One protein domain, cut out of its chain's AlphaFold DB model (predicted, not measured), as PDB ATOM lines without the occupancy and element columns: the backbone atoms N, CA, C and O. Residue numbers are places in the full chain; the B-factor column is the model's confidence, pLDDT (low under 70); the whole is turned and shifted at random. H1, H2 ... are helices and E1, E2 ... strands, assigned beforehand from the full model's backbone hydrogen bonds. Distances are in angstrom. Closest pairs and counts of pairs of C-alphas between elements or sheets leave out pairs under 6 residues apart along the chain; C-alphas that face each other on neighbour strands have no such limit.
ATOM      1  N   ILE A   2     128.766 -25.606-187.412       83.75
ATOM      2  CA  ILE A   2     129.899 -24.675-187.511       83.75
ATOM      3  C   ILE A   2     131.157 -25.409-187.048       83.75
ATOM      4  O   ILE A   2     131.131 -26.059-186.003       83.75
ATOM      5  N   VAL A   3     132.235 -25.318-187.822       85.00
ATOM      6  CA  VAL A   3     133.538 -25.909-187.504       85.00
ATOM      7  C   VAL A   3     134.623 -24.845-187.520       85.00
ATOM      8  O   VAL A   3     134.565 -23.873-188.277       85.00
ATOM      9  N   TRP A   4     135.618 -25.030-186.660       79.00
ATOM     10  CA  TRP A   4     136.771 -24.147-186.606       79.00
ATOM     11  C   TRP A   4     137.809 -24.570-187.644       79.00
ATOM     12  O   TRP A   4     138.126 -25.757-187.769       79.00
ATOM     13  N   TYR A   5     138.332 -23.604-188.398       80.06
ATOM     14  CA  TYR A   5     139.221 -23.879-189.519       80.06
ATOM     15  C   TYR A   5     140.461 -22.987-189.487       80.06
ATOM     16  O   TYR A   5     140.363 -21.773-189.322       80.06
ATOM     17  N   GLY A   6     141.625 -23.602-189.699       77.19
ATOM     18  CA  GLY A   6     142.919 -22.922-189.697       77.19
ATOM     19  C   GLY A   6     143.518 -22.721-188.303       77.19
ATOM     20  O   GLY A   6     142.958 -23.137-187.296       77.19
ATOM     21  N   ILE A   7     144.700 -22.110-188.273       78.50
ATOM     22  CA  ILE A   7     145.409 -21.685-187.064       78.50
ATOM     23  C   ILE A   7     145.652 -20.185-187.235       78.50
ATOM     24  O   ILE A   7     146.125 -19.762-188.288       78.50
ATOM     25  N   PHE A  32     137.400 -33.150-191.444       83.75
ATOM     26  CA  PHE A  32     137.296 -34.259-192.402       83.75
ATOM     27  C   PHE A  32     135.914 -34.916-192.451       83.75
ATOM     28  O   PHE A  32     135.640 -35.650-193.399       83.75
ATOM     29  N   PHE A  33     135.018 -34.656-191.487       84.56
ATOM     30  CA  PHE A  33     133.677 -35.255-191.503       84.56
ATOM     31  C   PHE A  33     132.884 -34.872-192.749       84.56
ATOM     32  O   PHE A  33     132.188 -35.714-193.302       84.56
ATOM     33  N   SER A  34     133.006 -33.621-193.205       88.12
ATOM     34  CA  SER A  34     132.311 -33.163-194.412       88.12
ATOM     35  C   SER A  34     132.727 -33.977-195.640       88.12
ATOM     36  O   SER A  34     131.875 -34.519-196.336       88.12
ATOM     37  N   THR A  35     134.035 -34.171-195.834       88.12
ATOM     38  CA  THR A  35     134.588 -35.002-196.909       88.12
ATOM     39  C   THR A  35     134.180 -36.466-196.772       88.12
ATOM     40  O   THR A  35     133.755 -37.071-197.751       88.12
ATOM     41  N   LEU A  36     134.285 -37.038-195.568       90.31
ATOM     42  CA  LEU A  36     133.980 -38.450-195.332       90.31
ATOM     43  C   LEU A  36     132.502 -38.778-195.582       90.31
ATOM     44  O   LEU A  36     132.184 -39.862-196.062       90.31
ATOM     45  N   LEU A  37     131.608 -37.845-195.254       91.56
ATOM     46  CA  LEU A  37     130.160 -38.014-195.372       91.56
ATOM     47  C   LEU A  37     129.590 -37.484-196.698       91.56
ATOM     48  O   LEU A  37     128.382 -37.566-196.904       91.56
ATOM     49  N   GLY A  38     130.426 -36.931-197.585       91.56
ATOM     50  CA  GLY A  38     129.973 -36.324-198.842       91.56
ATOM     51  C   GLY A  38     129.064 -35.109-198.632       91.56
ATOM     52  O   GLY A  38     128.133 -34.892-199.406       91.56
ATOM     53  N   LEU A  39     129.293 -34.348-197.560       93.19
ATOM     54  CA  LEU A  39     128.477 -33.196-197.192       93.19
ATOM     55  C   LEU A  39     129.064 -31.888-197.736       93.19
ATOM     56  O   LEU A  39     130.285 -31.699-197.689       93.19
ATOM     57  N   PRO A  40     128.211 -30.945-198.173       93.94
ATOM     58  CA  PRO A  40     128.662 -29.641-198.626       93.94
ATOM     59  C   PRO A  40     129.239 -28.814-197.476       93.94
ATOM     60  O   PRO A  40     128.725 -28.800-196.349       93.94
ATOM     61  N   THR A  41     130.328 -28.110-197.779       92.56
ATOM     62  CA  THR A  41     131.094 -27.306-196.826       92.56
ATOM     63  C   THR A  41     131.480 -25.962-197.435       92.56
ATOM     64  O   THR A  41     131.876 -25.887-198.596       92.56
ATOM     65  N   SER A  42     131.363 -24.892-196.649       92.31
ATOM     66  CA  SER A  42     131.764 -23.535-197.018       92.31
ATOM     67  C   SER A  42     132.692 -22.956-195.959       92.31
ATOM     68  O   SER A  42     132.370 -22.963-194.772       92.31
ATOM     69  N   ILE A  43     133.840 -22.432-196.381       92.50
ATOM     70  CA  ILE A  43     134.792 -21.743-195.505       92.50
ATOM     71  C   ILE A  43     134.617 -20.248-195.750       92.50
ATOM     72  O   ILE A  43     135.048 -19.720-196.773       92.50
ATOM     73  N   THR A  44     133.947 -19.576-194.819       92.62
ATOM     74  CA  THR A  44     133.582 -18.164-194.946       92.62
ATOM     75  C   THR A  44     134.511 -17.300-194.093       92.62
ATOM     76  O   THR A  44     134.590 -17.516-192.879       92.62
ATOM     77  N   PRO A  45     135.214 -16.314-194.673       91.44
ATOM     78  CA  PRO A  45     135.968 -15.331-193.903       91.44
ATOM     79  C   PRO A  45     135.049 -14.440-193.071       91.44
ATOM     80  O   PRO A  45     134.078 -13.891-193.581       91.44
ATOM     81  N   VAL A  46     135.371 -14.300-191.788       90.62
ATOM     82  CA  VAL A  46     134.604 -13.502-190.815       90.62
ATOM     83  C   VAL A  46     135.416 -12.345-190.240       90.62
ATOM     84  O   VAL A  46     134.853 -11.418-189.670       90.62
ATOM     85  N   GLY A  47     136.738 -12.382-190.397       90.31
ATOM     86  CA  GLY A  47     137.628 -11.308-189.980       90.31
ATOM     87  C   GLY A  47     139.066 -11.558-190.407       90.31
ATOM     88  O   GLY A  47     139.353 -12.434-191.225       90.31
ATOM     89  N   GLN A  48     139.980 -10.788-189.836       90.81
ATOM     90  CA  GLN A  48     141.412 -10.943-190.009       90.81
ATOM     91  C   GLN A  48     142.179 -10.516-188.753       90.81
ATOM     92  O   GLN A  48     141.746  -9.641-188.003       90.81
ATOM     93  N   VAL A  49     143.336 -11.129-188.526       89.81
ATOM     94  CA  VAL A  49     144.186 -10.892-187.354       89.81
ATOM     95  C   VAL A  49     145.506 -10.277-187.813       89.81
ATOM     96  O   VAL A  49     146.178 -10.880-188.655       89.81
ATOM     97  N   PRO A  50     145.891  -9.089-187.313       90.31
ATOM     98  CA  PRO A  50     147.184  -8.507-187.637       90.31
ATOM     99  C   PRO A  50     148.312  -9.306-186.970       90.31
ATOM    100  O   PRO A  50     148.194  -9.721-185.819       90.31
ATOM    101  N   TYR A  51     149.424  -9.492-187.673       87.75
ATOM    102  CA  TYR A  51     150.663 -10.024-187.106       87.75
ATOM    103  C   TYR A  51     151.873  -9.314-187.710       87.75
ATOM    104  O   TYR A  51     151.851  -8.880-188.862       87.75
ATOM    105  N   LEU A  52     152.958  -9.216-186.946       91.06
ATOM    106  CA  LEU A  52     154.227  -8.725-187.468       91.06
ATOM    107  C   LEU A  52     154.969  -9.867-188.174       91.06
ATOM    108  O   LEU A  52     155.341 -10.865-187.553       91.06
ATOM    109  N   SER A  53     155.179  -9.730-189.483       89.31
ATOM    110  CA  SER A  53     155.884 -10.733-190.282       89.31
ATOM    111  C   SER A  53     157.380 -10.726-189.975       89.31
ATOM    112  O   SER A  53     158.044  -9.713-190.184       89.31
ATOM    113  N   LYS A  54     157.935 -11.871-189.561       89.25
ATOM    114  CA  LYS A  54     159.381 -12.039-189.307       89.25
ATOM    115  C   LYS A  54     160.224 -11.988-190.586       89.25
ATOM    116  O   LYS A  54     161.414 -11.713-190.533       89.25
ATOM    117  N   VAL A  55     159.613 -12.269-191.741       90.25
ATOM    118  CA  VAL A  55     160.311 -12.311-193.038       90.25
ATOM    119  C   VAL A  55     160.362 -10.930-193.686       90.25
ATOM    120  O   VAL A  55     161.378 -10.553-194.260       90.25
ATOM    121  N   THR A  56     159.265 -10.175-193.618       89.50
ATOM    122  CA  THR A  56     159.139  -8.885-194.321       89.50
ATOM    123  C   THR A  56     159.181  -7.669-193.396       89.50
ATOM    124  O   THR A  56     159.188  -6.547-193.899       89.50
ATOM    125  N   ASN A  57     159.207  -7.864-192.071       90.69
ATOM    126  CA  ASN A  57     159.207  -6.807-191.050       90.69
ATOM    127  C   ASN A  57     158.063  -5.790-191.189       90.69
ATOM    128  O   ASN A  57     158.192  -4.629-190.809       90.69
ATOM    129  N   ARG A  58     156.921  -6.221-191.731       89.88
ATOM    130  CA  ARG A  58     155.708  -5.405-191.851       89.88
ATOM    131  C   ARG A  58     154.528  -6.113-191.203       89.88
ATOM    132  O   ARG A  58     154.511  -7.343-191.122       89.88
ATOM    133  N   THR A  59     153.527  -5.339-190.802       89.88
ATOM    134  CA  THR A  59     152.244  -5.887-190.364       89.88
ATOM    135  C   THR A  59     151.530  -6.529-191.550       89.88
ATOM    136  O   THR A  59     151.280  -5.893-192.579       89.88
ATOM    137  N   GLU A  60     151.229  -7.809-191.407       90.12
ATOM    138  CA  GLU A  60     150.432  -8.609-192.328       90.12
ATOM    139  C   GLU A  60     149.171  -9.098-191.608       90.12
ATOM    140  O   GLU A  60     149.014  -8.878-190.410       90.12
ATOM    141  N   TYR A  61     148.235  -9.697-192.344       90.62
ATOM    142  CA  TYR A  61     146.919 -10.044-191.812       90.62
ATOM    143  C   TYR A  61     146.583 -11.497-192.143       90.62
ATOM    144  O   TYR A  61     146.594 -11.887-193.309       90.62
ATOM    145  N   LEU A  62     146.284 -12.293-191.117       90.50
ATOM    146  CA  LEU A  62     145.807 -13.667-191.269       90.50
ATOM    147  C   LEU A  62     144.282 -13.674-191.383       90.50
ATOM    148  O   LEU A  62     143.631 -13.054-190.542       90.50
ATOM    149  N   PRO A  63     143.684 -14.374-192.361       90.69
ATOM    150  CA  PRO A  63     142.235 -14.517-192.430       90.69
ATOM    151  C   PRO A  63     141.714 -15.336-191.245       90.69
ATOM    152  O   PRO A  63     142.170 -16.454-191.001       90.69
ATOM    153  N   ALA A  64     140.715 -14.807-190.542       89.75
ATOM    154  CA  ALA A  64     139.912 -15.560-189.591       89.75
ATOM    155  C   ALA A  64     138.659 -16.073-190.304       89.75
ATOM    156  O   ALA A  64     137.878 -15.290-190.853       89.75
ATOM    157  N   VAL A  65     138.478 -17.390-190.318       90.62
ATOM    158  CA  VAL A  65     137.430 -18.060-191.094       90.62
ATOM    159  C   VAL A  65     136.552 -18.934-190.203       90.62
ATOM    160  O   VAL A  65     137.009 -19.497-189.209       90.62
ATOM    161  N   ALA A  66     135.289 -19.073-190.590       89.81
ATOM    162  CA  ALA A  66     134.354 -20.028-190.017       89.81
ATOM    163  C   ALA A  66     133.972 -21.062-191.082       89.81
ATOM    164  O   ALA A  66     133.610 -20.704-192.204       89.81
ATOM    165  N   GLY A  67     134.057 -22.346-190.736       91.50
ATOM    166  CA  GLY A  67     133.571 -23.423-191.588       91.50
ATOM    167  C   GLY A  67     132.099 -23.706-191.313       91.50
ATOM    168  O   GLY A  67     131.688 -23.821-190.159       91.50
ATOM    169  N   LEU A  68     131.305 -23.850-192.365       92.69
ATOM    170  CA  LEU A  68     129.894 -24.207-192.312       92.69
ATOM    171  C   LEU A  68     129.694 -25.513-193.071       92.69
ATOM    172  O   LEU A  68     130.048 -25.605-194.238       92.69
ATOM    173  N   VAL A  69     129.099 -26.504-192.416       92.94
ATOM    174  CA  VAL A  69     128.754 -27.798-193.019       92.94
ATOM    175  C   VAL A  69     127.239 -27.951-193.015       92.94
ATOM    176  O   VAL A  69     126.617 -27.812-191.952       92.94
ATOM    177  N   GLY A  70     126.648 -28.240-194.171       92.06
ATOM    178  CA  GLY A  70     125.215 -28.519-194.304       92.06
ATOM    179  C   GLY A  70     124.933 -29.960-194.710       92.06
ATOM    180  O   GLY A  70     125.840 -30.777-194.832       92.06
ATOM    181  N   GLY A  71     123.649 -30.280-194.855       93.88
ATOM    182  CA  GLY A  71     123.194 -31.584-195.332       93.88
ATOM    183  C   GLY A  71     123.383 -31.745-196.840       93.88
ATOM    184  O   GLY A  71     123.626 -30.773-197.551       93.88
ATOM    185  N   ALA A  72     123.244 -32.972-197.341       92.44
ATOM    186  CA  ALA A  72     123.290 -33.241-198.776       92.44
ATOM    187  C   ALA A  72     122.263 -32.377-199.540       92.44
ATOM    188  O   ALA A  72     121.104 -32.291-199.134       92.44
ATOM    189  N   GLY A  73     122.698 -31.737-200.631       92.50
ATOM    190  CA  GLY A  73     121.863 -30.853-201.453       92.50
ATOM    191  C   GLY A  73     121.607 -29.457-200.868       92.50
ATOM    192  O   GLY A  73     120.767 -28.733-201.392       92.50
ATOM    193  N   MET A  74     122.294 -29.070-199.787       94.81
ATOM    194  CA  MET A  74     122.131 -27.760-199.138       94.81
ATOM    195  C   MET A  74     123.190 -26.724-199.543       94.81
ATOM    196  O   MET A  74     123.370 -25.737-198.831       94.81
ATOM    197  N   ASP A  75     123.910 -26.931-200.643       93.12
ATOM    198  CA  ASP A  75     124.995 -26.052-201.096       93.12
ATOM    199  C   ASP A  75     124.565 -24.578-201.166       93.12
ATOM    200  O   ASP A  75     125.213 -23.710-200.583       93.12
ATOM    201  N   GLU A  76     123.420 -24.307-201.800       95.56
ATOM    202  CA  GLU A  76     122.842 -22.961-201.916       95.56
ATOM    203  C   GLU A  76     122.470 -22.381-200.545       95.56
ATOM    204  O   GLU A  76     122.867 -21.270-200.199       95.56
ATOM    205  N   VAL A  77     121.801 -23.178-199.705       95.31
ATOM    206  CA  VAL A  77     121.353 -22.752-198.372       95.31
ATOM    207  C   VAL A  77     122.533 -22.338-197.490       95.31
ATOM    208  O   VAL A  77     122.430 -21.365-196.747       95.31
ATOM    209  N   ILE A  78     123.665 -23.046-197.549       95.19
ATOM    210  CA  ILE A  78     124.846 -22.691-196.747       95.19
ATOM    211  C   ILE A  78     125.435 -21.351-197.199       95.19
ATOM    212  O   ILE A  78     125.867 -20.566-196.352       95.19
ATOM    213  N   LEU A  79     125.452 -21.085-198.508       94.44
ATOM    214  CA  LEU A  79     125.940 -19.817-199.057       94.44
ATOM    215  C   LEU A  79     125.019 -18.647-198.694       94.44
ATOM    216  O   LEU A  79     125.499 -17.566-198.350       94.44
ATOM    217  N   ASP A  80     123.708 -18.862-198.711       95.56
ATOM    218  CA  ASP A  80     122.747 -17.842-198.295       95.56
ATOM    219  C   ASP A  80     122.837 -17.568-196.796       95.56
ATOM    220  O   ASP A  80     122.899 -16.413-196.373       95.56
ATOM    221  N   VAL A  81     122.932 -18.619-195.978       94.62
ATOM    222  CA  VAL A  81     123.114 -18.476-194.529       94.62
ATOM    223  C   VAL A  81     124.405 -17.724-194.216       94.62
ATOM    224  O   VAL A  81     124.385 -16.843-193.355       94.62
ATOM    225  N   SER A  82     125.511 -18.021-194.903       93.88
ATOM    226  CA  SER A  82     126.779 -17.326-194.667       93.88
ATOM    227  C   SER A  82     126.689 -15.846-195.046       93.88
ATOM    228  O   SER A  82     127.049 -14.981-194.242       93.88
ATOM    229  N   ARG A  83     126.123 -15.535-196.217       94.50
ATOM    230  CA  ARG A  83     125.910 -14.160-196.686       94.50
ATOM    231  C   ARG A  83     125.008 -13.368-195.743       94.50
ATOM    232  O   ARG A  83     125.353 -12.250-195.363       94.50
ATOM    233  N   GLU A  84     123.855 -13.918-195.376       95.44
ATOM    234  CA  GLU A  84     122.881 -13.223-194.533       95.44
ATOM    235  C   GLU A  84     123.371 -13.081-193.087       95.44
ATOM    236  O   GLU A  84     123.103 -12.060-192.448       95.44
ATOM    237  N   ALA A  85     124.145 -14.043-192.577       92.81
ATOM    238  CA  ALA A  85     124.806 -13.915-191.281       92.81
ATOM    239  C   ALA A  85     125.820 -12.762-191.274       92.81
ATOM    240  O   ALA A  85     125.789 -11.941-190.356       92.81
ATOM    241  N   LEU A  86     126.664 -12.653-192.309       91.62
ATOM    242  CA  LEU A  86     127.620 -11.545-192.442       91.62
ATOM    243  C   LEU A  86     126.903 -10.192-192.514       91.62
ATOM    244  O   LEU A  86     127.232  -9.288-191.748       91.62
ATOM    245  N   LYS A  87     125.859 -10.073-193.347       93.06
ATOM    246  CA  LYS A  87     125.054  -8.843-193.441       93.06
ATOM    247  C   LYS A  87     124.450  -8.446-192.097       93.06
ATOM    248  O   LYS A  87     124.549  -7.285-191.705       93.06
ATOM    249  N   LYS A  88     123.844  -9.397-191.376       92.94
ATOM    250  CA  LYS A  88     123.252  -9.143-190.050       92.94
ATOM    251  C   LYS A  88     124.293  -8.736-189.011       92.94
ATOM    252  O   LYS A  88     123.978  -7.943-188.130       92.94
ATOM    253  N   ALA A  89     125.516  -9.246-189.124       87.44
ATOM    254  CA  ALA A  89     126.639  -8.856-188.276       87.44
ATOM    255  C   ALA A  89     127.268  -7.503-188.672       87.44
ATOM    256  O   ALA A  89     128.188  -7.046-187.998       87.44
ATOM    257  N   GLY A  90     126.807  -6.865-189.755       87.06
ATOM    258  CA  GLY A  90     127.431  -5.658-190.303       87.06
ATOM    259  C   GLY A  90     128.801  -5.917-190.938       87.06
ATOM    260  O   GLY A  90     129.572  -4.979-191.134       87.06
ATOM    261  N   ALA A  91     129.115  -7.178-191.245       86.44
ATOM    262  CA  ALA A  91     130.352  -7.574-191.896       86.44
ATOM    263  C   ALA A  91     130.219  -7.496-193.434       86.44
ATOM    264  O   ALA A  91     129.144  -7.767-193.981       86.44
ATOM    265  N   PRO A  92     131.297  -7.161-194.162       87.06
ATOM    266  CA  PRO A  92     131.347  -7.221-195.614       87.06
ATOM    267  C   PRO A  92     131.082  -8.632-196.131       87.06
ATOM    268  O   PRO A  92     131.591  -9.617-195.604       87.06
ATOM    269  N   THR A  93     130.333  -8.714-197.227       90.25
ATOM    270  CA  THR A  93     130.108  -9.961-197.978       90.25
ATOM    271  C   THR A  93     131.104 -10.153-199.119       90.25
ATOM    272  O   THR A  93     130.955 -11.067-199.924       90.25
ATOM    273  N   GLU A  94     132.086  -9.261-199.225       89.50
ATOM    274  CA  GLU A  94     133.122  -9.268-200.249       89.50
ATOM    275  C   GLU A  94     134.489  -9.321-199.580       89.50
ATOM    276  O   GLU A  94     134.708  -8.716-198.529       89.50
ATOM    277  N   VAL A  95     135.407 -10.039-200.217       91.00
ATOM    278  CA  VAL A  95     136.780 -10.208-199.749       91.00
ATOM    279  C   VAL A  95     137.751  -9.693-200.793       91.00
ATOM    280  O   VAL A  95     137.471  -9.702-201.993       91.00
ATOM    281  N   GLN A  96     138.911  -9.242-200.335       90.81
ATOM    282  CA  GLN A  96     139.998  -8.842-201.214       90.81
ATOM    283  C   GLN A  96     140.930 -10.021-201.513       90.81
ATOM    284  O   GLN A  96     141.170 -10.864-200.647       90.81
ATOM    285  N   PRO A  97     141.477 -10.099-202.738       87.81
ATOM    286  CA  PRO A  97     142.516 -11.063-203.050       87.81
ATOM    287  C   PRO A  97     143.876 -10.618-202.491       87.81
ATOM    288  O   PRO A  97     144.194  -9.428-202.409       87.81
ATOM    289  N   GLY A  98     144.735 -11.591-202.187       88.44
ATOM    290  CA  GLY A  98     146.124 -11.354-201.796       88.44
ATOM    291  C   GLY A  98     146.315 -11.213-200.286       88.44
ATOM    292  O   GLY A  98     145.862 -12.052-199.518       88.44
ATOM    293  N   ARG A  99     147.064 -10.185-199.865       85.81
ATOM    294  CA  ARG A  99     147.541 -10.038-198.473       85.81
ATOM    295  C   ARG A  99     146.443  -9.656-197.476       85.81
ATOM    296  O   ARG A  99     146.591  -9.905-196.287       85.81
ATOM    297  N   LEU A 100     145.412  -8.960-197.934       90.38
ATOM    298  CA  LEU A 100     144.356  -8.417-197.086       90.38
ATOM    299  C   LEU A 100     143.070  -9.140-197.447       90.38
ATOM    300  O   LEU A 100     142.744  -9.207-198.624       90.38
ATOM    301  N   THR A 101     142.364  -9.676-196.454       89.56
ATOM    302  CA  THR A 101     141.033 -10.266-196.680       89.56
ATOM    303  C   THR A 101     139.967  -9.176-196.642       89.56
ATOM    304  O   THR A 101     139.071  -9.152-197.480       89.56
ATOM    305  N   PHE A 102     140.129  -8.217-195.731       90.25
ATOM    306  CA  PHE A 102     139.297  -7.028-195.576       90.25
ATOM    307  C   PHE A 102     140.157  -5.764-195.569       90.25
ATOM    308  O   PHE A 102     141.368  -5.813-195.307       90.25
ATOM    309  N   ARG A 103     139.547  -4.605-195.846       86.62
ATOM    310  CA  ARG A 103     140.298  -3.345-195.832       86.62
ATOM    311  C   ARG A 103     140.711  -3.034-194.391       86.62
ATOM    312  O   ARG A 103     139.903  -3.189-193.484       86.62
ATOM    313  N   PRO A 104     141.924  -2.506-194.153       77.31
ATOM    314  CA  PRO A 104     142.338  -2.064-192.821       77.31
ATOM    315  C   PRO A 104     141.425  -0.989-192.203       77.31
ATOM    316  O   PRO A 104     141.435  -0.774-190.996       77.31
ATOM    317  N   THR A 105     140.630  -0.300-193.026       76.69
ATOM    318  CA  THR A 105     139.610   0.661-192.590       76.69
ATOM    319  C   THR A 105     138.414  -0.014-191.904       76.69
ATOM    320  O   THR A 105     137.739   0.628-191.098       76.69
ATOM    321  N   ASP A 106     138.182  -1.306-192.150       77.75
ATOM    322  CA  ASP A 106     137.056  -2.081-191.621       77.75
ATOM    323  C   ASP A 106     137.363  -2.568-190.194       77.75
ATOM    324  O   ASP A 106     137.555  -3.756-189.931       77.75
ATOM    325  N   LYS A 107     137.441  -1.620-189.247       66.31
ATOM    326  CA  LYS A 107     137.910  -1.849-187.865       66.31
ATOM    327  C   LYS A 107     137.183  -2.973-187.116       66.31
ATOM    328  O   LYS A 107     137.775  -3.568-186.228       66.31
ATOM    329  N   LEU A 108     135.929  -3.268-187.466       65.50
ATOM    330  CA  LEU A 108     135.124  -4.328-186.839       65.50
ATOM    331  C   LEU A 108     135.620  -5.745-187.163       65.50
ATOM    332  O   LEU A 108     135.302  -6.684-186.442       65.50
ATOM    333  N   LEU A 109     136.387  -5.902-188.241       72.88
ATOM    334  CA  LEU A 109     136.836  -7.199-188.754       72.88
ATOM    335  C   LEU A 109     138.293  -7.479-188.421       72.88
ATOM    336  O   LEU A 109     138.811  -8.537-188.765       72.88
ATOM    337  N   ILE A 110     138.967  -6.514-187.805       75.25
ATOM    338  CA  ILE A 110     140.351  -6.631-187.391       75.25
ATOM    339  C   ILE A 110     140.315  -6.952-185.911       75.25
ATOM    340  O   ILE A 110     139.852  -6.137-185.114       75.25
ATOM    341  N   ALA A 111     140.801  -8.133-185.541       73.31
ATOM    342  CA  ALA A 111     141.002  -8.429-184.133       73.31
ATOM    343  C   ALA A 111     141.952  -7.368-183.552       73.31
ATOM    344  O   ALA A 111     143.093  -7.235-184.000       73.31
ATOM    345  N   THR A 112     141.470  -6.579-182.592       61.00
ATOM    346  CA  THR A 112     142.325  -5.688-181.804       61.00
ATOM    347  C   THR A 112     143.291  -6.547-181.000       61.00
ATOM    348  O   THR A 112     142.863  -7.522-180.382       61.00
ATOM    349  N   GLU A 113     144.580  -6.211-181.053       49.75
ATOM    350  CA  GLU A 113     145.656  -6.942-180.380       49.75
ATOM    351  C   GLU A 113     145.273  -7.278-178.929       49.75
ATOM    352  O   GLU A 113     144.965  -6.389-178.137       49.75
TER     353      GLU A 113
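This is residues 2 to 7 and 32 to 113 of the 121 residues of an uncharacterized protein of Penicillium polonicum (UniProt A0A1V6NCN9). A long, strongly twisted hairpin of E2 and E3 makes the length, with E1 beside E3 and H2 packed on one face: two layers, helix on sheet. The 88 printed residues, class mixed, hold E1, H1, E2, E3, H2 in turn; the antiparallel sheet runs E1, E3, E2. Only just loose, close to compact (radius of gyration of the C-alphas 14.8 A), it spans 45 by 28 by 21 A.

E2, residues 41 to 52, bends by 60 degrees at residue 47. It forms a hairpin with E3, residues 59 to 69; N 44 and O 66 are 2.9 A apart. E1, residues 2 to 5, is antiparallel to E3; N 3 and O 67 are 2.8 A apart. H2, residues 75 to 88, runs along the strands, 9.7 A over the sheet; the closest C-alphas of H2 and E2, Ser 82 and Thr 44, are 6.9 A apart. H1, residues 32 to 37, only grazes the sheet. In H1 and H2 every O i to N i+4 pair is within hydrogen-bond range.

E2, 31.1 A long, begins at C-alpha 41 (131.094, -27.306, -196.826). E3 is 32.2 A long. H2, 20.3 A, ends at C-alpha 88 (123.252, -9.143, -190.050).

Residues 8 to 31 are cut out, a 15.9 A gap between C-alphas 7 and 32. Residues 89 to 113 hold no named element; pLDDT is under 70 at 107, 108, 112 and 113.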